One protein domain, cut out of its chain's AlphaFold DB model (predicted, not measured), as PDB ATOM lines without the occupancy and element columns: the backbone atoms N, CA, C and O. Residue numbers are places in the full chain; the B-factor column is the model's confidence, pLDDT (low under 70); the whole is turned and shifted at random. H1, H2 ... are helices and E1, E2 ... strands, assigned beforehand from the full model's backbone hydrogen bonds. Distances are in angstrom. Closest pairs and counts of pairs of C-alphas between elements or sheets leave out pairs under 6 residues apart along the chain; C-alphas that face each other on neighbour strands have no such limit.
ATOM      1  N   ARG A  11     -11.468  16.644  25.528       89.19
ATOM      2  CA  ARG A  11     -11.679  15.849  26.742       89.19
ATOM      3  C   ARG A  11     -11.629  16.685  28.012       89.19
ATOM      4  O   ARG A  11     -12.304  16.348  28.983       89.19
ATOM      5  N   ASN A  12     -10.872  17.779  27.995       89.81
ATOM      6  CA  ASN A  12     -10.641  18.663  29.136       89.81
ATOM      7  C   ASN A  12     -11.512  19.928  29.100       89.81
ATOM      8  O   ASN A  12     -11.494  20.710  30.050       89.81
ATOM      9  N   LEU A  13     -12.315  20.125  28.048       90.12
ATOM     10  CA  LEU A  13     -13.209  21.275  27.953       90.12
ATOM     11  C   LEU A  13     -14.415  21.145  28.905       90.12
ATOM     12  O   LEU A  13     -14.992  20.061  29.022       90.12
ATOM     13  N   PRO A  14     -14.836  22.239  29.568       91.69
ATOM     14  CA  PRO A  14     -16.014  22.249  30.432       91.69
ATOM     15  C   PRO A  14     -17.300  22.072  29.605       91.69
ATOM     16  O   PRO A  14     -17.745  23.007  28.942       91.69
ATOM     17  N   ALA A  15     -17.915  20.889  29.659       92.62
ATOM     18  CA  ALA A  15     -19.058  20.528  28.807       92.62
ATOM     19  C   ALA A  15     -20.277  19.987  29.577       92.62
ATOM     20  O   ALA A  15     -21.397  20.029  29.069       92.62
ATOM     21  N   TYR A  16     -20.092  19.511  30.810       94.44
ATOM     22  CA  TYR A  16     -21.132  18.796  31.553       94.44
ATOM     23  C   TYR A  16     -21.510  19.528  32.832       94.44
ATOM     24  O   TYR A  16     -20.654  19.828  33.659       94.44
ATOM     25  N   SER A  17     -22.799  19.774  33.059       95.00
ATOM     26  CA  SER A  17     -23.239  20.248  34.372       95.00
ATOM     27  C   SER A  17     -23.012  19.162  35.439       95.00
ATOM     28  O   SER A  17     -23.037  17.966  35.142       95.00
ATOM     29  N   ILE A  18     -22.840  19.554  36.708       95.69
ATOM     30  CA  ILE A  18     -22.728  18.586  37.820       95.69
ATOM     31  C   ILE A  18     -23.985  17.698  37.893       95.69
ATOM     32  O   ILE A  18     -23.894  16.514  38.211       95.69
ATOM     33  N   ALA A  19     -25.159  18.256  37.580       95.94
ATOM     34  CA  ALA A  19     -26.420  17.521  37.569       95.94
ATOM     35  C   ALA A  19     -26.464  16.465  36.454       95.94
ATOM     36  O   ALA A  19     -26.842  15.321  36.713       95.94
ATOM     37  N   ASP A  20     -26.029  16.818  35.244       95.06
ATOM     38  CA  ASP A  20     -25.948  15.873  34.130       95.06
ATOM     39  C   ASP A  20     -24.928  14.778  34.401       95.06
ATOM     40  O   ASP A  20     -25.251  13.605  34.248       95.06
ATOM     41  N   ALA A  21     -23.738  15.128  34.892       95.06
ATOM     42  CA  ALA A  21     -22.726  14.143  35.255       95.06
ATOM     43  C   ALA A  21     -23.231  13.172  36.337       95.06
ATOM     44  O   ALA A  21     -23.077  11.958  36.200       95.06
ATOM     45  N   ALA A  22     -23.902  13.678  37.379       95.44
ATOM     46  CA  ALA A  22     -24.518  12.844  38.412       95.44
ATOM     47  C   ALA A  22     -25.547  11.867  37.817       95.44
ATOM     48  O   ALA A  22     -25.548  10.679  38.151       95.44
ATOM     49  N   ARG A  23     -26.385  12.350  36.891       93.38
ATOM     50  CA  ARG A  23     -27.396  11.546  36.196       93.38
ATOM     51  C   ARG A  23     -26.766  10.492  35.283       93.38
ATOM     52  O   ARG A  23     -27.124   9.323  35.393       93.38
ATOM     53  N   TYR A  24     -25.823  10.876  34.425       92.19
ATOM     54  CA  TYR A  24     -25.152   9.980  33.477       92.19
ATOM     55  C   TYR A  24     -24.388   8.863  34.176       92.19
ATOM     56  O   TYR A  24     -24.432   7.712  33.749       92.19
ATOM     57  N   LEU A  25     -23.713   9.196  35.275       91.44
ATOM     58  CA  LEU A  25     -22.879   8.253  36.012       91.44
ATOM     59  C   LEU A  25     -23.645   7.506  37.103       91.44
ATOM     60  O   LEU A  25     -23.064   6.648  37.765       91.44
ATOM     61  N   THR A  26     -24.932   7.805  37.303       91.69
ATOM     62  CA  THR A  26     -25.757   7.272  38.401       91.69
ATOM     63  C   THR A  26     -25.078   7.433  39.771       91.69
ATOM     64  O   THR A  26     -24.968   6.497  40.567       91.69
ATOM     65  N   ILE A  27     -24.571   8.640  40.031       93.69
ATOM     66  CA  ILE A  27     -23.986   9.052  41.313       93.69
ATOM     67  C   ILE A  27     -24.985   9.996  41.988       93.69
ATOM     68  O   ILE A  27     -25.439  10.941  41.341       93.69
ATOM     69  N   PRO A  28     -25.317   9.821  43.280       95.56
ATOM     70  CA  PRO A  28     -26.128  10.805  43.986       95.56
ATOM     71  C   PRO A  28     -25.495  12.201  43.899       95.56
ATOM     72  O   PRO A  28     -24.316  12.377  44.211       95.56
ATOM     73  N   LEU A  29     -26.276  13.213  43.512       96.31
ATOM     74  CA  LEU A  29     -25.777  14.582  43.326       96.31
ATOM     75  C   LEU A  29     -24.993  15.131  44.542       96.31
ATOM     76  O   LEU A  29     -23.931  15.724  44.331       96.31
ATOM     77  N   PRO A  30     -25.422  14.920  45.808       95.38
ATOM     78  CA  PRO A  30     -24.644  15.356  46.972       95.38
ATOM     79  C   PRO A  30     -23.275  14.671  47.087       95.38
ATOM     80  O   PRO A  30     -22.312  15.289  47.546       95.38
ATOM     81  N   THR A  31     -23.170  13.411  46.655       94.81
ATOM     82  CA  THR A  31     -21.914  12.654  46.636       94.81
ATOM     83  C   THR A  31     -20.954  13.242  45.612       94.81
ATOM     84  O   THR A  31     -19.827  13.571  45.974       94.81
ATOM     85  N   LEU A  32     -21.411  13.462  44.373       96.00
ATOM     86  CA  LEU A  32     -20.568  14.058  43.334       96.00
ATOM     87  C   LEU A  32     -20.120  15.476  43.722       96.00
ATOM     88  O   LEU A  32     -18.945  15.804  43.597       96.00
ATOM     89  N   ARG A  33     -21.019  16.293  44.288       94.88
ATOM     90  CA  ARG A  33     -20.656  17.613  44.833       94.88
ATOM     91  C   ARG A  33     -19.584  17.521  45.914       94.88
ATOM     92  O   ARG A  33     -18.668  18.334  45.909       94.88
ATOM     93  N   SER A  34     -19.668  16.532  46.804       94.50
ATOM     94  CA  SER A  34     -18.650  16.332  47.842       94.50
ATOM     95  C   SER A  34     -17.295  15.962  47.237       94.50
ATOM     96  O   SER A  34     -16.274  16.436  47.717       94.50
ATOM     97  N   TRP A  35     -17.261  15.169  46.162       95.12
ATOM     98  CA  TRP A  35     -16.016  14.845  45.453       95.12
ATOM     99  C   TRP A  35     -15.404  16.042  44.717       95.12
ATOM    100  O   TRP A  35     -14.188  16.074  44.567       95.12
ATOM    101  N   LEU A  36     -16.207  17.026  44.309       93.50
ATOM    102  CA  LEU A  36     -15.747  18.204  43.557       93.50
ATOM    103  C   LEU A  36     -15.429  19.428  44.422       93.50
ATOM    104  O   LEU A  36     -14.571  20.232  44.072       93.50
ATOM    105  N   HIS A  37     -16.153  19.608  45.525       92.00
ATOM    106  CA  HIS A  37     -16.063  20.803  46.374       92.00
ATOM    107  C   HIS A  37     -15.603  20.497  47.795       92.00
ATOM    108  O   HIS A  37     -15.418  21.411  48.599       92.00
ATOM    109  N   GLY A  38     -15.456  19.219  48.127       91.69
ATOM    110  CA  GLY A  38     -15.306  18.809  49.504       91.69
ATOM    111  C   GLY A  38     -16.591  19.001  50.311       91.69
ATOM    112  O   GLY A  38     -17.637  19.418  49.802       91.69
ATOM    113  N   ARG A  39     -16.534  18.660  51.597       91.31
ATOM    114  CA  ARG A  39     -17.661  18.820  52.527       91.31
ATOM    115  C   ARG A  39     -17.192  18.760  53.975       91.31
ATOM    116  O   ARG A  39     -16.426  17.877  54.344       91.31
ATOM    117  N   TYR A  40     -17.753  19.615  54.826       90.50
ATOM    118  CA  TYR A  40     -17.655  19.430  56.273       90.50
ATOM    119  C   TYR A  40     -18.568  18.301  56.754       90.50
ATOM    120  O   TYR A  40     -19.741  18.228  56.378       90.50
ATOM    121  N   TYR A  41     -18.044  17.437  57.615       86.38
ATOM    122  CA  TYR A  41     -18.796  16.369  58.258       86.38
ATOM    123  C   TYR A  41     -18.499  16.329  59.765       86.38
ATOM    124  O   TYR A  41     -17.379  16.637  60.181       86.38
ATOM    125  N   PRO A  42     -19.500  15.997  60.597       87.62
ATOM    126  CA  PRO A  42     -19.292  15.855  62.029       87.62
ATOM    127  C   PRO A  42     -18.528  14.560  62.335       87.62
ATOM    128  O   PRO A  42     -18.760  13.528  61.704       87.62
ATOM    129  N   THR A  43     -17.651  14.614  63.328       84.88
ATOM    130  CA  THR A  43     -17.111  13.457  64.046       84.88
ATOM    131  C   THR A  43     -17.489  13.565  65.521       84.88
ATOM    132  O   THR A  43     -18.047  14.573  65.952       84.88
ATOM    133  N   THR A  44     -17.202  12.520  66.297       84.25
ATOM    134  CA  THR A  44     -17.441  12.479  67.750       84.25
ATOM    135  C   THR A  44     -16.769  13.625  68.506       84.25
ATOM    136  O   THR A  44     -17.256  14.024  69.555       84.25
ATOM    137  N   GLU A  45     -15.677  14.166  67.965       82.62
ATOM    138  CA  GLU A  45     -14.827  15.151  68.641       82.62
ATOM    139  C   GLU A  45     -14.833  16.525  67.957       82.62
ATOM    140  O   GLU A  45     -14.636  17.539  68.621       82.62
ATOM    141  N   CYS A  46     -15.040  16.600  66.634       85.56
ATOM    142  CA  CYS A  46     -14.944  17.865  65.902       85.56
ATOM    143  C   CYS A  46     -15.677  17.857  64.551       85.56
ATOM    144  O   CYS A  46     -16.200  16.848  64.086       85.56
ATOM    145  N   LYS A  47     -15.714  19.008  63.871       87.69
ATOM    146  CA  LYS A  47     -16.043  19.053  62.439       87.69
ATOM    147  C   LYS A  47     -14.767  18.782  61.648       87.69
ATOM    148  O   LYS A  47     -13.792  19.513  61.797       87.69
ATOM    149  N   ARG A  48     -14.783  17.773  60.779       87.19
ATOM    150  CA  ARG A  48     -13.696  17.506  59.826       87.19
ATOM    151  C   ARG A  48     -14.100  17.941  58.426       87.19
ATOM    152  O   ARG A  48     -15.285  17.965  58.092       87.19
ATOM    153  N   TYR A  49     -13.115  18.285  57.604       88.88
ATOM    154  CA  TYR A  49     -13.325  18.643  56.206       88.88
ATOM    155  C   TYR A  49     -12.846  17.513  55.296       88.88
ATOM    156  O   TYR A  49     -11.720  17.033  55.404       88.88
ATOM    157  N   PHE A  50     -13.728  17.061  54.412       86.62
ATOM    158  CA  PHE A  50     -13.393  16.181  53.306       86.62
ATOM    159  C   PHE A  50     -12.918  17.048  52.145       86.62
ATOM    160  O   PHE A  50     -13.698  17.857  51.653       86.62
ATOM    161  N   GLN A  51     -11.664  16.888  51.724       89.81
ATOM    162  CA  GLN A  51     -11.112  17.589  50.562       89.81
ATOM    163  C   GLN A  51     -11.775  17.103  49.253       89.81
ATOM    164  O   GLN A  51     -12.265  15.970  49.214       89.81
ATOM    165  N   PRO A  52     -11.789  17.894  48.166       90.88
ATOM    166  CA  PRO A  52     -12.172  17.427  46.827       90.88
ATOM    167  C   PRO A  52     -11.260  16.297  46.332       90.88
ATOM    168  O   PRO A  52     -10.065  16.343  46.587       90.88
ATOM    169  N   LEU A  53     -11.787  15.255  45.685       91.19
ATOM    170  CA  LEU A  53     -11.004  14.175  45.048       91.19
ATOM    171  C   LEU A  53     -10.812  14.382  43.543       91.19
ATOM    172  O   LEU A  53      -9.973  13.716  42.951       91.19
ATOM    173  N   ILE A  54     -11.633  15.236  42.932       91.44
ATOM    174  CA  ILE A  54     -11.647  15.480  41.493       91.44
ATOM    175  C   ILE A  54     -11.495  16.979  41.282       91.44
ATOM    176  O   ILE A  54     -12.295  17.769  41.791       91.44
ATOM    177  N   GLU A  55     -10.480  17.355  40.517       88.50
ATOM    178  CA  GLU A  55     -10.215  18.744  40.168       88.50
ATOM    179  C   GLU A  55     -10.938  19.119  38.877       88.50
ATOM    180  O   GLU A  55     -10.916  18.390  37.887       88.50
ATOM    181  N   ARG A  56     -11.605  20.274  38.877       87.88
ATOM    182  CA  ARG A  56     -12.277  20.796  37.679       87.88
ATOM    183  C   ARG A  56     -11.251  21.423  36.732       87.88
ATOM    184  O   ARG A  56     -10.296  22.022  37.222       87.88
ATOM    185  N   PRO A  57     -11.492  21.413  35.407       81.62
ATOM    186  CA  PRO A  57     -10.584  22.013  34.425       81.62
ATOM    187  C   PRO A  57     -10.379  23.514  34.654       81.62
ATOM    188  O   PRO A  57      -9.322  24.057  34.354       81.62
ATOM    189  N   ASN A  58     -11.397  24.198  35.181       82.12
ATOM    190  CA  ASN A  58     -11.308  25.597  35.560       82.12
ATOM    191  C   ASN A  58     -12.220  25.860  36.775       82.12
ATOM    192  O   ASN A  58     -13.432  25.641  36.681       82.12
ATOM    193  N   PRO A  59     -11.686  26.362  37.904       76.38
ATOM    194  CA  PRO A  59     -12.471  26.663  39.103       76.38
ATOM    195  C   PRO A  59     -13.625  27.652  38.884       76.38
ATOM    196  O   PRO A  59     -14.623  27.577  39.611       76.38
ATOM    197  N   GLN A  60     -13.499  28.546  37.895       81.56
ATOM    198  CA  GLN A  60     -14.477  29.590  37.560       81.56
ATOM    199  C   GLN A  60     -15.735  29.029  36.891       81.56
ATOM    200  O   GLN A  60     -16.799  29.640  36.972       81.56
ATOM    201  N   PHE A  61     -15.636  27.855  36.264       83.94
ATOM    202  CA  PHE A  61     -16.755  27.214  35.593       83.94
ATOM    203  C   PHE A  61     -17.315  26.074  36.459       83.94
ATOM    204  O   PHE A  61     -16.563  25.241  36.978       83.94
ATOM    205  N   PRO A  62     -18.641  26.006  36.673       86.69
ATOM    206  CA  PRO A  62     -19.251  24.907  37.419       86.69
ATOM    207  C   PRO A  62     -19.249  23.584  36.640       86.69
ATOM    208  O   PRO A  62     -19.508  22.537  37.233       86.69
ATOM    209  N   GLN A  63     -19.009  23.619  35.327       93.19
ATOM    210  CA  GLN A  63     -19.035  22.440  34.472       93.19
ATOM    211  C   GLN A  63     -17.802  21.544  34.656       93.19
ATOM    212  O   GLN A  63     -16.700  21.988  34.976       93.19
ATOM    213  N   LEU A  64     -18.023  20.263  34.395       94.44
ATOM    214  CA  LEU A  64     -17.038  19.195  34.343       94.44
ATOM    215  C   LEU A  64     -16.599  18.954  32.904       94.44
ATOM    216  O   LEU A  64     -17.352  19.214  31.958       94.44
ATOM    217  N   SER A  65     -15.396  18.417  32.756       94.00
ATOM    218  CA  SER A  65     -14.891  17.899  31.489       94.00
ATOM    219  C   SER A  65     -15.209  16.413  31.311       94.00
ATOM    220  O   SER A  65     -15.628  15.740  32.257       94.00
ATOM    221  N   PHE A  66     -14.998  15.875  30.108       94.00
ATOM    222  CA  PHE A  66     -15.105  14.431  29.878       94.00
ATOM    223  C   PHE A  66     -14.113  13.656  30.757       94.00
ATOM    224  O   PHE A  66     -14.491  12.656  31.364       94.00
ATOM    225  N   THR A  67     -12.888  14.164  30.909       92.12
ATOM    226  CA  THR A  67     -11.886  13.597  31.821       92.12
ATOM    227  C   THR A  67     -12.439  13.487  33.243       92.12
ATOM    228  O   THR A  67     -12.376  12.416  33.838       92.12
ATOM    229  N   ASN A  68     -13.109  14.524  33.760       94.19
ATOM    230  CA  ASN A  68     -13.725  14.449  35.088       94.19
ATOM    231  C   ASN A  68     -14.870  13.432  35.181       94.19
ATOM    232  O   ASN A  68     -15.081  12.847  36.244       94.19
ATOM    233  N   LEU A  69     -15.633  13.223  34.102       94.62
ATOM    234  CA  LEU A  69     -16.653  12.172  34.064       94.62
ATOM    235  C   LEU A  69     -16.008  10.788  34.193       94.62
ATOM    236  O   LEU A  69     -16.527   9.949  34.932       94.62
ATOM    237  N   VAL A  70     -14.872  10.565  33.526       91.75
ATOM    238  CA  VAL A  70     -14.089   9.328  33.656       91.75
ATOM    239  C   VAL A  70     -13.582   9.165  35.090       91.75
ATOM    240  O   VAL A  70     -13.817   8.116  35.688       91.75
ATOM    241  N   GLU A  71     -12.993  10.204  35.693       92.00
ATOM    242  CA  GLU A  71     -12.524  10.149  37.087       92.00
ATOM    243  C   GLU A  71     -13.658   9.817  38.065       92.00
ATOM    244  O   GLU A  71     -13.526   8.929  38.908       92.00
ATOM    245  N   ALA A  72     -14.804  10.492  37.930       94.31
ATOM    246  CA  ALA A  72     -15.976  10.252  38.767       94.31
ATOM    247  C   ALA A  72     -16.537   8.837  38.574       94.31
ATOM    248  O   ALA A  72     -16.972   8.206  39.543       94.31
ATOM    249  N   HIS A  73     -16.510   8.322  37.344       91.19
ATOM    250  CA  HIS A  73     -16.930   6.961  37.044       91.19
ATOM    251  C   HIS A  73     -16.013   5.925  37.705       91.19
ATOM    252  O   HIS A  73     -16.498   5.041  38.417       91.19
ATOM    253  N   VAL A  74     -14.698   6.069  37.532       87.00
ATOM    254  CA  VAL A  74     -13.688   5.188  38.136       87.00
ATOM    255  C   VAL A  74     -13.789   5.232  39.661       87.00
ATOM    256  O   VAL A  74     -13.885   4.183  40.304       87.00
ATOM    257  N   LEU A  75     -13.885   6.430  40.244       90.06
ATOM    258  CA  LEU A  75     -14.038   6.617  41.687       90.06
ATOM    259  C   LEU A  75     -15.292   5.925  42.233       90.06
ATOM    260  O   LEU A  75     -15.235   5.257  43.271       90.06
ATOM    261  N   ARG A  76     -16.425   6.048  41.530       89.12
ATOM    262  CA  ARG A  76     -17.676   5.364  41.883       89.12
ATOM    263  C   ARG A  76     -17.493   3.853  41.913       89.12
ATOM    264  O   ARG A  76     -17.921   3.231  42.882       89.12
ATOM    265  N   VAL A  77     -16.869   3.267  40.896       83.31
ATOM    266  CA  VAL A  77     -16.693   1.809  40.816       83.31
ATOM    267  C   VAL A  77     -15.742   1.299  41.892       83.31
ATOM    268  O   VAL A  77     -16.102   0.372  42.616       83.31
ATOM    269  N   ILE A  78     -14.596   1.956  42.097       83.44
ATOM    270  CA  ILE A  78     -13.677   1.633  43.202       83.44
ATOM    271  C   ILE A  78     -14.438   1.650  44.539       83.44
ATOM    272  O   ILE A  78     -14.309   0.745  45.367       83.44
ATOM    273  N   ARG A  79     -15.296   2.655  44.744       85.94
ATOM    274  CA  ARG A  79     -16.064   2.802  45.981       85.94
ATOM    275  C   ARG A  79     -17.172   1.776  46.152       85.94
ATOM    276  O   ARG A  79     -17.397   1.344  47.285       85.94
ATOM    277  N   GLN A  80     -17.903   1.464  45.088       83.19
ATOM    278  CA  GLN A  80     -19.135   0.681  45.155       83.19
ATOM    279  C   GLN A  80     -18.917  -0.808  44.908       83.19
ATOM    280  O   GLN A  80     -19.568  -1.600  45.586       83.19
ATOM    281  N   GLU A  81     -18.017  -1.189  44.008       77.81
ATOM    282  CA  GLU A  81     -17.743  -2.593  43.681       77.81
ATOM    283  C   GLU A  81     -16.620  -3.141  44.561       77.81
ATOM    284  O   GLU A  81     -16.800  -4.160  45.221       77.81
ATOM    285  N   HIS A  82     -15.513  -2.403  44.678       75.94
ATOM    286  CA  HIS A  82     -14.329  -2.851  45.424       75.94
ATOM    287  C   HIS A  82     -14.307  -2.398  46.886       75.94
ATOM    288  O   HIS A  82     -13.428  -2.785  47.645       75.94
ATOM    289  N   LYS A  83     -15.277  -1.571  47.295       81.00
ATOM    290  CA  LYS A  83     -15.462  -1.088  48.675       81.00
ATOM    291  C   LYS A  83     -14.251  -0.359  49.283       81.00
ATOM    292  O   LYS A  83     -14.284  -0.056  50.477       81.00
ATOM    293  N   ILE A  84     -13.274   0.059  48.474       82.31
ATOM    294  CA  ILE A  84     -12.077   0.777  48.938       82.31
ATOM    295  C   ILE A  84     -12.465   2.103  49.574       82.31
ATOM    296  O   ILE A  84     -13.270   2.862  49.029       82.31
ATOM    297  N   ARG A  85     -11.909   2.380  50.753       84.62
ATOM    298  CA  ARG A  85     -12.248   3.562  51.548       84.62
ATOM    299  C   ARG A  85     -11.703   4.857  50.914       84.62
ATOM    300  O   ARG A  85     -10.672   4.853  50.251       84.62
ATOM    301  N   LEU A  86     -12.404   5.982  51.114       87.00
ATOM    302  CA  LEU A  86     -12.046   7.273  50.491       87.00
ATOM    303  C   LEU A  86     -10.723   7.851  51.009       87.00
ATOM    304  O   LEU A  86     -10.045   8.544  50.262       87.00
ATOM    305  N   ASP A  87     -10.360   7.576  52.260       84.00
ATOM    306  CA  ASP A  87      -9.065   7.934  52.852       84.00
ATOM    307  C   ASP A  87      -7.905   7.209  52.154       84.00
ATOM    308  O   ASP A  87      -6.882   7.817  51.865       84.00
ATOM    309  N   LYS A  88      -8.086   5.932  51.806       81.88
ATOM    310  CA  LYS A  88      -7.097   5.155  51.044       81.88
ATOM    311  C   LYS A  88      -6.954   5.645  49.608       81.88
ATOM    312  O   LYS A  88      -5.838   5.804  49.119       81.88
ATOM    313  N   ILE A  89      -8.082   5.944  48.963       84.75
ATOM    314  CA  ILE A  89      -8.081   6.552  47.628       84.75
ATOM    315  C   ILE A  89      -7.340   7.891  47.678       84.75
ATOM    316  O   ILE A  89      -6.429   8.089  46.889       84.75
ATOM    317  N   ARG A  90      -7.657   8.762  48.647       85.81
ATOM    318  CA  ARG A  90      -6.969  10.045  48.863       85.81
ATOM    319  C   ARG A  90      -5.456   9.877  48.945       85.81
ATOM    320  O   ARG A  90      -4.758  10.486  48.152       85.81
ATOM    321  N   LEU A  91      -4.978   9.023  49.852       82.56
ATOM    322  CA  LEU A  91      -3.543   8.769  50.025       82.56
ATOM    323  C   LEU A  91      -2.879   8.323  48.717       82.56
ATOM    324  O   LEU A  91      -1.768   8.743  48.415       82.56
ATOM    325  N   THR A  92      -3.585   7.512  47.926       79.38
ATOM    326  CA  THR A  92      -3.114   7.072  46.610       79.38
ATOM    327  C   THR A  92      -3.018   8.231  45.623       79.38
ATOM    328  O   THR A  92      -1.996   8.379  44.963       79.38
ATOM    329  N   LEU A  93      -4.052   9.070  45.528       81.88
ATOM    330  CA  LEU A  93      -4.046  10.216  44.615       81.88
ATOM    331  C   LEU A  93      -2.988  11.253  45.008       81.88
ATOM    332  O   LEU A  93      -2.288  11.751  44.132       81.88
ATOM    333  N   ASP A  94      -2.839  11.528  46.304       81.88
ATOM    334  CA  ASP A  94      -1.861  12.489  46.819       81.88
ATOM    335  C   ASP A  94      -0.424  12.015  46.528       81.88
ATOM    336  O   ASP A  94       0.397  12.807  46.071       81.88
ATOM    337  N   TYR A  95      -0.140  10.718  46.706       79.75
ATOM    338  CA  TYR A  95       1.148  10.110  46.349       79.75
ATOM    339  C   TYR A  95       1.436  10.199  44.842       79.75
ATOM    340  O   TYR A  95       2.532  10.571  44.431       79.75
ATOM    341  N   LEU A  96       0.446   9.893  43.998       78.19
ATOM    342  CA  LEU A  96       0.610   9.975  42.543       78.19
ATOM    343  C   LEU A  96       0.853  11.415  42.075       78.19
ATOM    344  O   LEU A  96       1.653  11.644  41.166       78.19
ATOM    345  N   ALA A  97       0.181  12.378  42.707       78.69
ATOM    346  CA  ALA A  97       0.384  13.792  42.440       78.69
ATOM    347  C   ALA A  97       1.784  14.256  42.875       78.69
ATOM    348  O   ALA A  97       2.437  14.962  42.109       78.69
ATOM    349  N   SER A  98       2.267  13.846  44.056       79.19
ATOM    350  CA  SER A  98       3.574  14.276  44.571       79.19
ATOM    351  C   SER A  98       4.754  13.651  43.832       79.19
ATOM    352  O   SER A  98       5.719  14.351  43.539       79.19
ATOM    353  N   GLU A  99       4.686  12.353  43.528       74.81
ATOM    354  CA  GLU A  99       5.814  11.623  42.933       74.81
ATOM    355  C   GLU A  99       5.875  11.758  41.410       74.81
ATOM    356  O   GLU A  99       6.961  11.823  40.837       74.81
ATOM    357  N   PHE A 100       4.718  11.796  40.738       72.00
ATOM    358  CA  PHE A 100       4.663  11.716  39.273       72.00
ATOM    359  C   PHE A 100       4.069  12.957  38.608       72.00
ATOM    360  O   PHE A 100       4.159  13.079  37.387       72.00
ATOM    361  N   GLY A 101       3.454  13.870  39.368       77.94
ATOM    362  CA  GLY A 101       2.852  15.087  38.818       77.94
ATOM    363  C   GLY A 101       1.758  14.818  37.780       77.94
ATOM    364  O   GLY A 101       1.523  15.654  36.911       77.94
ATOM    365  N   VAL A 102       1.121  13.641  37.829       72.19
ATOM    366  CA  VAL A 102       0.129  13.219  36.833       72.19
ATOM    367  C   VAL A 102      -1.193  13.943  37.099       72.19
ATOM    368  O   VAL A 102      -1.812  13.699  38.140       72.19
ATOM    369  N   PRO A 103      -1.670  14.806  36.184       75.44
ATOM    370  CA  PRO A 103      -2.992  15.401  36.315       75.44
ATOM    371  C   PRO A 103      -4.063  14.335  36.070       75.44
ATOM    372  O   PRO A 103      -3.891  13.444  35.245       75.44
ATOM    373  N   HIS A 104      -5.202  14.432  36.751       80.19
ATOM    374  CA  HIS A 104      -6.328  13.501  36.588       80.19
ATOM    375  C   HIS A 104      -5.946  12.007  36.656       80.19
ATOM    376  O   HIS A 104      -6.284  11.238  35.747       80.19
ATOM    377  N   PRO A 105      -5.245  11.558  37.713       79.94
ATOM    378  CA  PRO A 105      -4.697  10.205  37.789       79.94
ATOM    379  C   PRO A 105      -5.765   9.129  37.553       79.94
ATOM    380  O   PRO A 105      -5.507   8.172  36.829       79.94
ATOM    381  N   LEU A 106      -6.994   9.329  38.052       82.56
ATOM    382  CA  LEU A 106      -8.138   8.420  37.878       82.56
ATOM    383  C   LEU A 106      -8.589   8.225  36.420       82.56
ATOM    384  O   LEU A 106      -9.264   7.238  36.131       82.56
ATOM    385  N   ALA A 107      -8.233   9.133  35.512       82.69
ATOM    386  CA  ALA A 107      -8.561   9.063  34.088       82.69
ATOM    387  C   ALA A 107      -7.349   8.773  33.187       82.69
ATOM    388  O   ALA A 107      -7.531   8.625  31.980       82.69
ATOM    389  N   GLN A 108      -6.137   8.698  33.746       75.19
ATOM    390  CA  GLN A 108      -4.897   8.487  32.987       75.19
ATOM    391  C   GLN A 108      -4.173   7.190  33.355       75.19
ATOM    392  O   GLN A 108      -3.406   6.662  32.553       75.19
ATOM    393  N   LEU A 109      -4.409   6.658  34.555       71.56
ATOM    394  CA  LEU A 109      -3.680   5.509  35.078       71.56
ATOM    395  C   LEU A 109      -4.570   4.269  35.153       71.56
ATOM    396  O   LEU A 109      -5.774   4.332  35.415       71.56
ATOM    397  N   ARG A 110      -3.951   3.106  34.944       71.50
ATOM    398  CA  ARG A 110      -4.611   1.810  35.101       71.50
ATOM    399  C   ARG A 110      -4.473   1.358  36.546       71.50
ATOM    400  O   ARG A 110      -3.424   0.874  36.963       71.50
ATOM    401  N   GLU A 149     -12.925   3.138  26.667       85.69
ATOM    402  CA  GLU A 149     -12.074   2.969  25.489       85.69
ATOM    403  C   GLU A 149     -10.969   4.022  25.535       85.69
ATOM    404  O   GLU A 149     -11.221   5.188  25.848       85.69
ATOM    405  N   TRP A 150      -9.748   3.594  25.232       82.81
ATOM    406  CA  TRP A 150      -8.532   4.400  25.295       82.81
ATOM    407  C   TRP A 150      -8.013   4.626  23.878       82.81
ATOM    408  O   TRP A 150      -8.140   3.739  23.033       82.81
ATOM    409  N   ASP A 151      -7.440   5.795  23.614       81.00
ATOM    410  CA  ASP A 151      -6.774   6.063  22.342       81.00
ATOM    411  C   ASP A 151      -5.359   5.460  22.281       81.00
ATOM    412  O   ASP A 151      -4.870   4.842  23.229       81.00
ATOM    413  N   GLU A 152      -4.677   5.670  21.153       78.31
ATOM    414  CA  GLU A 152      -3.303   5.207  20.909       78.31
ATOM    415  C   GLU A 152      -2.280   5.750  21.922       78.31
ATOM    416  O   GLU A 152      -1.216   5.162  22.100       78.31
ATOM    417  N   LYS A 153      -2.596   6.858  22.606       73.81
ATOM    418  CA  LYS A 153      -1.748   7.475  23.634       73.81
ATOM    419  C   LYS A 153      -2.073   6.966  25.039       73.81
ATOM    420  O   LYS A 153      -1.461   7.420  26.003       73.81
ATOM    421  N   GLY A 154      -3.027   6.044  25.169       73.19
ATOM    422  CA  GLY A 154      -3.466   5.509  26.453       73.19
ATOM    423  C   GLY A 154      -4.340   6.475  27.253       73.19
ATOM    424  O   GLY A 154      -4.445   6.315  28.464       73.19
ATOM    425  N   ILE A 155      -4.971   7.458  26.605       76.88
ATOM    426  CA  ILE A 155      -5.857   8.430  27.253       76.88
ATOM    427  C   ILE A 155      -7.314   8.045  26.973       76.88
ATOM    428  O   ILE A 155      -7.651   7.593  25.876       76.88
ATOM    429  N   ALA A 156      -8.193   8.217  27.963       82.75
ATOM    430  CA  ALA A 156      -9.609   7.902  27.825       82.75
ATOM    431  C   ALA A 156     -10.238   8.672  26.650       82.75
ATOM    432  O   ALA A 156     -10.171   9.900  26.589       82.75
ATOM    433  N   ALA A 157     -10.868   7.945  25.730       86.38
ATOM    434  CA  ALA A 157     -11.476   8.478  24.514       86.38
ATOM    435  C   ALA A 157     -13.002   8.331  24.509       86.38
ATOM    436  O   ALA A 157     -13.695   9.210  24.008       86.38
ATOM    437  N   ARG A 158     -13.533   7.256  25.099       89.44
ATOM    438  CA  ARG A 158     -14.980   7.034  25.205       89.44
ATOM    439  C   ARG A 158     -15.326   6.312  26.496       89.44
ATOM    440  O   ARG A 158     -14.604   5.421  26.936       89.44
ATOM    441  N   LEU A 159     -16.440   6.704  27.100       90.31
ATOM    442  CA  LEU A 159     -16.940   6.160  28.356       90.31
ATOM    443  C   LEU A 159     -18.297   5.488  28.138       90.31
ATOM    444  O   LEU A 159     -19.193   6.063  27.530       90.31
ATOM    445  N   PHE A 160     -18.467   4.303  28.716       90.12
ATOM    446  CA  PHE A 160     -19.735   3.586  28.809       90.12
ATOM    447  C   PHE A 160     -20.148   3.509  30.281       90.12
ATOM    448  O   PHE A 160     -19.730   2.584  30.980       90.12
ATOM    449  N   PRO A 161     -20.936   4.464  30.800       86.31
ATOM    450  CA  PRO A 161     -21.295   4.490  32.210       86.31
ATOM    451  C   PRO A 161     -22.036   3.225  32.656       86.31
ATOM    452  O   PRO A 161     -22.952   2.734  31.996       86.31
ATOM    453  N   ILE A 162     -21.672   2.719  33.833       80.69
ATOM    454  CA  ILE A 162     -22.406   1.642  34.502       80.69
ATOM    455  C   ILE A 162     -23.697   2.226  35.074       80.69
ATOM    456  O   ILE A 162     -23.685   2.910  36.098       80.69
ATOM    457  N   THR A 163     -24.812   1.923  34.419       73.56
ATOM    458  CA  THR A 163     -26.156   2.364  34.821       73.56
ATOM    459  C   THR A 163     -26.833   1.413  35.811       73.56
ATOM    460  O   THR A 163     -27.772   1.810  36.499       73.56
ATOM    461  N   ARG A 164     -26.356   0.164  35.926       69.31
ATOM    462  CA  ARG A 164     -26.857  -0.853  36.867       69.31
ATOM    463  C   ARG A 164     -25.690  -1.554  37.556       69.31
ATOM    464  O   ARG A 164     -24.824  -2.108  36.886       69.31
ATOM    465  N   LEU A 165     -25.674  -1.520  38.885       57.94
ATOM    466  CA  LEU A 165     -24.672  -2.209  39.703       57.94
ATOM    467  C   LEU A 165     -24.935  -3.726  39.696       57.94
ATOM    468  O   LEU A 165     -26.089  -4.142  39.643       57.94
ATOM    469  N   ASN A 166     -23.872  -4.534  39.771       55.50
ATOM    470  CA  ASN A 166     -23.881  -6.010  39.846       55.50
ATOM    471  C   ASN A 166     -24.208  -6.786  38.558       55.50
ATOM    472  O   ASN A 166     -24.314  -8.009  38.600       55.50
ATOM    473  N   ALA A 167     -24.309  -6.129  37.403       54.41
ATOM    474  CA  ALA A 167     -24.279  -6.839  36.131       54.41
ATOM    475  C   ALA A 167     -22.827  -6.888  35.644       54.41
ATOM    476  O   ALA A 167     -22.318  -5.903  35.104       54.41
ATOM    477  N   VAL A 168     -22.174  -8.046  35.809       50.72
ATOM    478  CA  VAL A 168     -20.850  -8.357  35.222       50.72
ATOM    479  C   VAL A 168     -20.813  -8.000  33.721       50.72
ATOM    480  O   VAL A 168     -19.767  -7.641  33.180       50.72
ATOM    481  N   GLU A 169     -21.991  -7.964  33.090       59.97
ATOM    482  CA  GLU A 169     -22.257  -7.554  31.713       59.97
ATOM    483  C   GLU A 169     -23.371  -6.490  31.619       59.97
ATOM    484  O   GLU A 169     -24.303  -6.625  30.829       59.97
ATOM    485  N   ALA A 170     -23.342  -5.418  32.429       63.44
ATOM    486  CA  ALA A 170     -24.323  -4.339  32.234       63.44
ATOM    487  C   ALA A 170     -24.229  -3.847  30.773       63.44
ATOM    488  O   ALA A 170     -23.115  -3.545  30.326       63.44
ATOM    489  N   PRO A 171     -25.331  -3.774  30.014       67.19
ATOM    490  CA  PRO A 171     -25.252  -3.497  28.588       67.19
ATOM    491  C   PRO A 171     -24.689  -2.090  28.353       67.19
ATOM    492  O   PRO A 171     -24.983  -1.155  29.104       67.19
ATOM    493  N   LYS A 172     -23.849  -1.932  27.322       76.38
ATOM    494  CA  LYS A 172     -23.294  -0.638  26.885       76.38
ATOM    495  C   LYS A 172     -24.354   0.156  26.109       76.38
ATOM    496  O   LYS A 172     -24.199   0.423  24.928       76.38
ATOM    497  N   VAL A 173     -25.461   0.473  26.777       77.56
ATOM    498  CA  VAL A 173     -26.614   1.179  26.182       77.56
ATOM    499  C   VAL A 173     -26.393   2.678  26.021       77.56
ATOM    500  O   VAL A 173     -27.229   3.344  25.430       77.56
ATOM    501  N   LEU A 174     -25.329   3.207  26.622       84.31
ATOM    502  CA  LEU A 174     -25.037   4.628  26.661       84.31
ATOM    503  C   LEU A 174     -23.539   4.823  26.455       84.31
ATOM    504  O   LEU A 174     -22.738   4.244  27.202       84.31
ATOM    505  N   ALA A 175     -23.179   5.633  25.467       89.94
ATOM    506  CA  ALA A 175     -21.805   6.029  25.199       89.94
ATOM    507  C   ALA A 175     -21.650   7.545  25.343       89.94
ATOM    508  O   ALA A 175     -22.492   8.321  24.905       89.94
ATOM    509  N   ILE A 176     -20.554   7.964  25.966       91.56
ATOM    510  CA  ILE A 176     -20.141   9.360  26.083       91.56
ATOM    511  C   ILE A 176     -18.802   9.469  25.371       91.56
ATOM    512  O   ILE A 176     -17.830   8.826  25.769       91.56
ATOM    513  N   ASP A 177     -18.762  10.274  24.320       91.19
ATOM    514  CA  ASP A 177     -17.576  10.503  23.502       91.19
ATOM    515  C   ASP A 177     -17.477  12.011  23.235       91.19
ATOM    516  O   ASP A 177     -18.384  12.567  22.618       91.19
ATOM    517  N   PRO A 178     -16.427  12.706  23.703       88.44
ATOM    518  CA  PRO A 178     -16.322  14.157  23.564       88.44
ATOM    519  C   PRO A 178     -16.266  14.624  22.102       88.44
ATOM    520  O   PRO A 178     -16.543  15.795  21.838       88.44
ATOM    521  N   LEU A 179     -15.952  13.733  21.156       87.38
ATOM    522  CA  LEU A 179     -15.894  14.027  19.723       87.38
ATOM    523  C   LEU A 179     -17.218  13.748  18.994       87.38
ATOM    524  O   LEU A 179     -17.379  14.168  17.848       87.38
ATOM    525  N   ILE A 180     -18.181  13.078  19.638       85.12
ATOM    526  CA  ILE A 180     -19.488  12.738  19.058       85.12
ATOM    527  C   ILE A 180     -20.589  13.454  19.839       85.12
ATOM    528  O   ILE A 180     -20.600  13.453  21.064       85.12
ATOM    529  N   ALA A 181     -21.535  14.087  19.136       82.75
ATOM    530  CA  ALA A 181     -22.675  14.782  19.750       82.75
ATOM    531  C   ALA A 181     -22.285  15.764  20.884       82.75
ATOM    532  O   ALA A 181     -23.055  15.984  21.823       82.75
ATOM    533  N   PHE A 182     -21.085  16.355  20.800       80.19
ATOM    534  CA  PHE A 182     -20.504  17.233  21.822       80.19
ATOM    535  C   PHE A 182     -20.418  16.585  23.211       80.19
ATOM    536  O   PHE A 182     -20.650  17.246  24.226       80.19
TER     537      PHE A 182
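Overview. This is residues 11 to 110 and 149 to 182 of the 186 residues of an uncharacterized protein of Kamptonema sp. PCC 6506 (UniProt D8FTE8). Helix H3 runs through the core, with H1 and H2 on one side of it and the short H5 on the other; H4 packs on H5 beyond. The hairpin E1 and E2 reaches out from H2 as an arm, its tip, residues 42 to 47, sticking out free, while E3 and the long end stretch, residues 160 to 182, lie at the other end of the longest axis. The printed part has 134 residues with five named helices and three named strands, in the order H1, H2, E1, E2, H3, H4, H5, E3; E1 and E2 make an antiparallel sheet. The class is mostly helix, though under half of the residues are in named elements. The whole is compact, with a radius of gyration of the C-alphas of 15.1 A and spans of 49 by 33 by 28 A.

Along the chain. H1, residues 18 to 25, begins with C-alpha 18 at (-22.728, 18.586, 37.820) and is 10.5 A long. H2 is residues 29 to 37, 11.9 A. E1, residues 39 to 42, and E2, residues 47 to 50, measure 10.1 A and 9.9 A. H3, residues 66 to 80, is 20.9 A long, and H4, residues 86 to 100, is 20.6 A. H5, residues 105 to 108, measures 5.1 A. E3, residues 156 to 159, is 7.6 A long and ends with C-alpha 159 at (-16.940, 6.160, 28.356).

Arrangement. H1 and H2 touch at a steep tilt of 64 degrees, opposite ways; the closest C-alphas are those of Ala 22 and Leu 29, 5.4 A apart. E1 and E2 form a hairpin, with N 41 and O 48 at 2.8 A and N 39 and O 50 at 2.9 A, within hydrogen-bond range. H3 touches H1 with residues 69 to 73 alone, closest at the C-alphas of Leu 25 and His 73, 6.2 A. H3 touches H5, with the C-alphas of Glu 71 and Leu 106 4.8 A apart. H4 and H5 only just touch, with 3 pairs of C-alphas within 8 A, the closest those of Leu 93 and Pro 105, 6.9 A. H1 and H4 are apart. E3 pairs with no named strand, but residues 149 to 150 pair antiparallel with its residues 156 to 158. In H1, H2, H3 and H4 every O i to N i+4 pair is within hydrogen-bond range; H5 is too short for one.

Size, cuts and confidence. The C-alphas farthest apart, of Glu 45 and Glu 152, are 50.1 A apart. Residues 111 to 148 are not printed, and C-alphas 110 and 149 are 12.2 A apart across the cut. The link from E2 to H3, 15 residues, is long. Mean pLDDT of the printed part is 84.7; residues 164 to 171 are under 70.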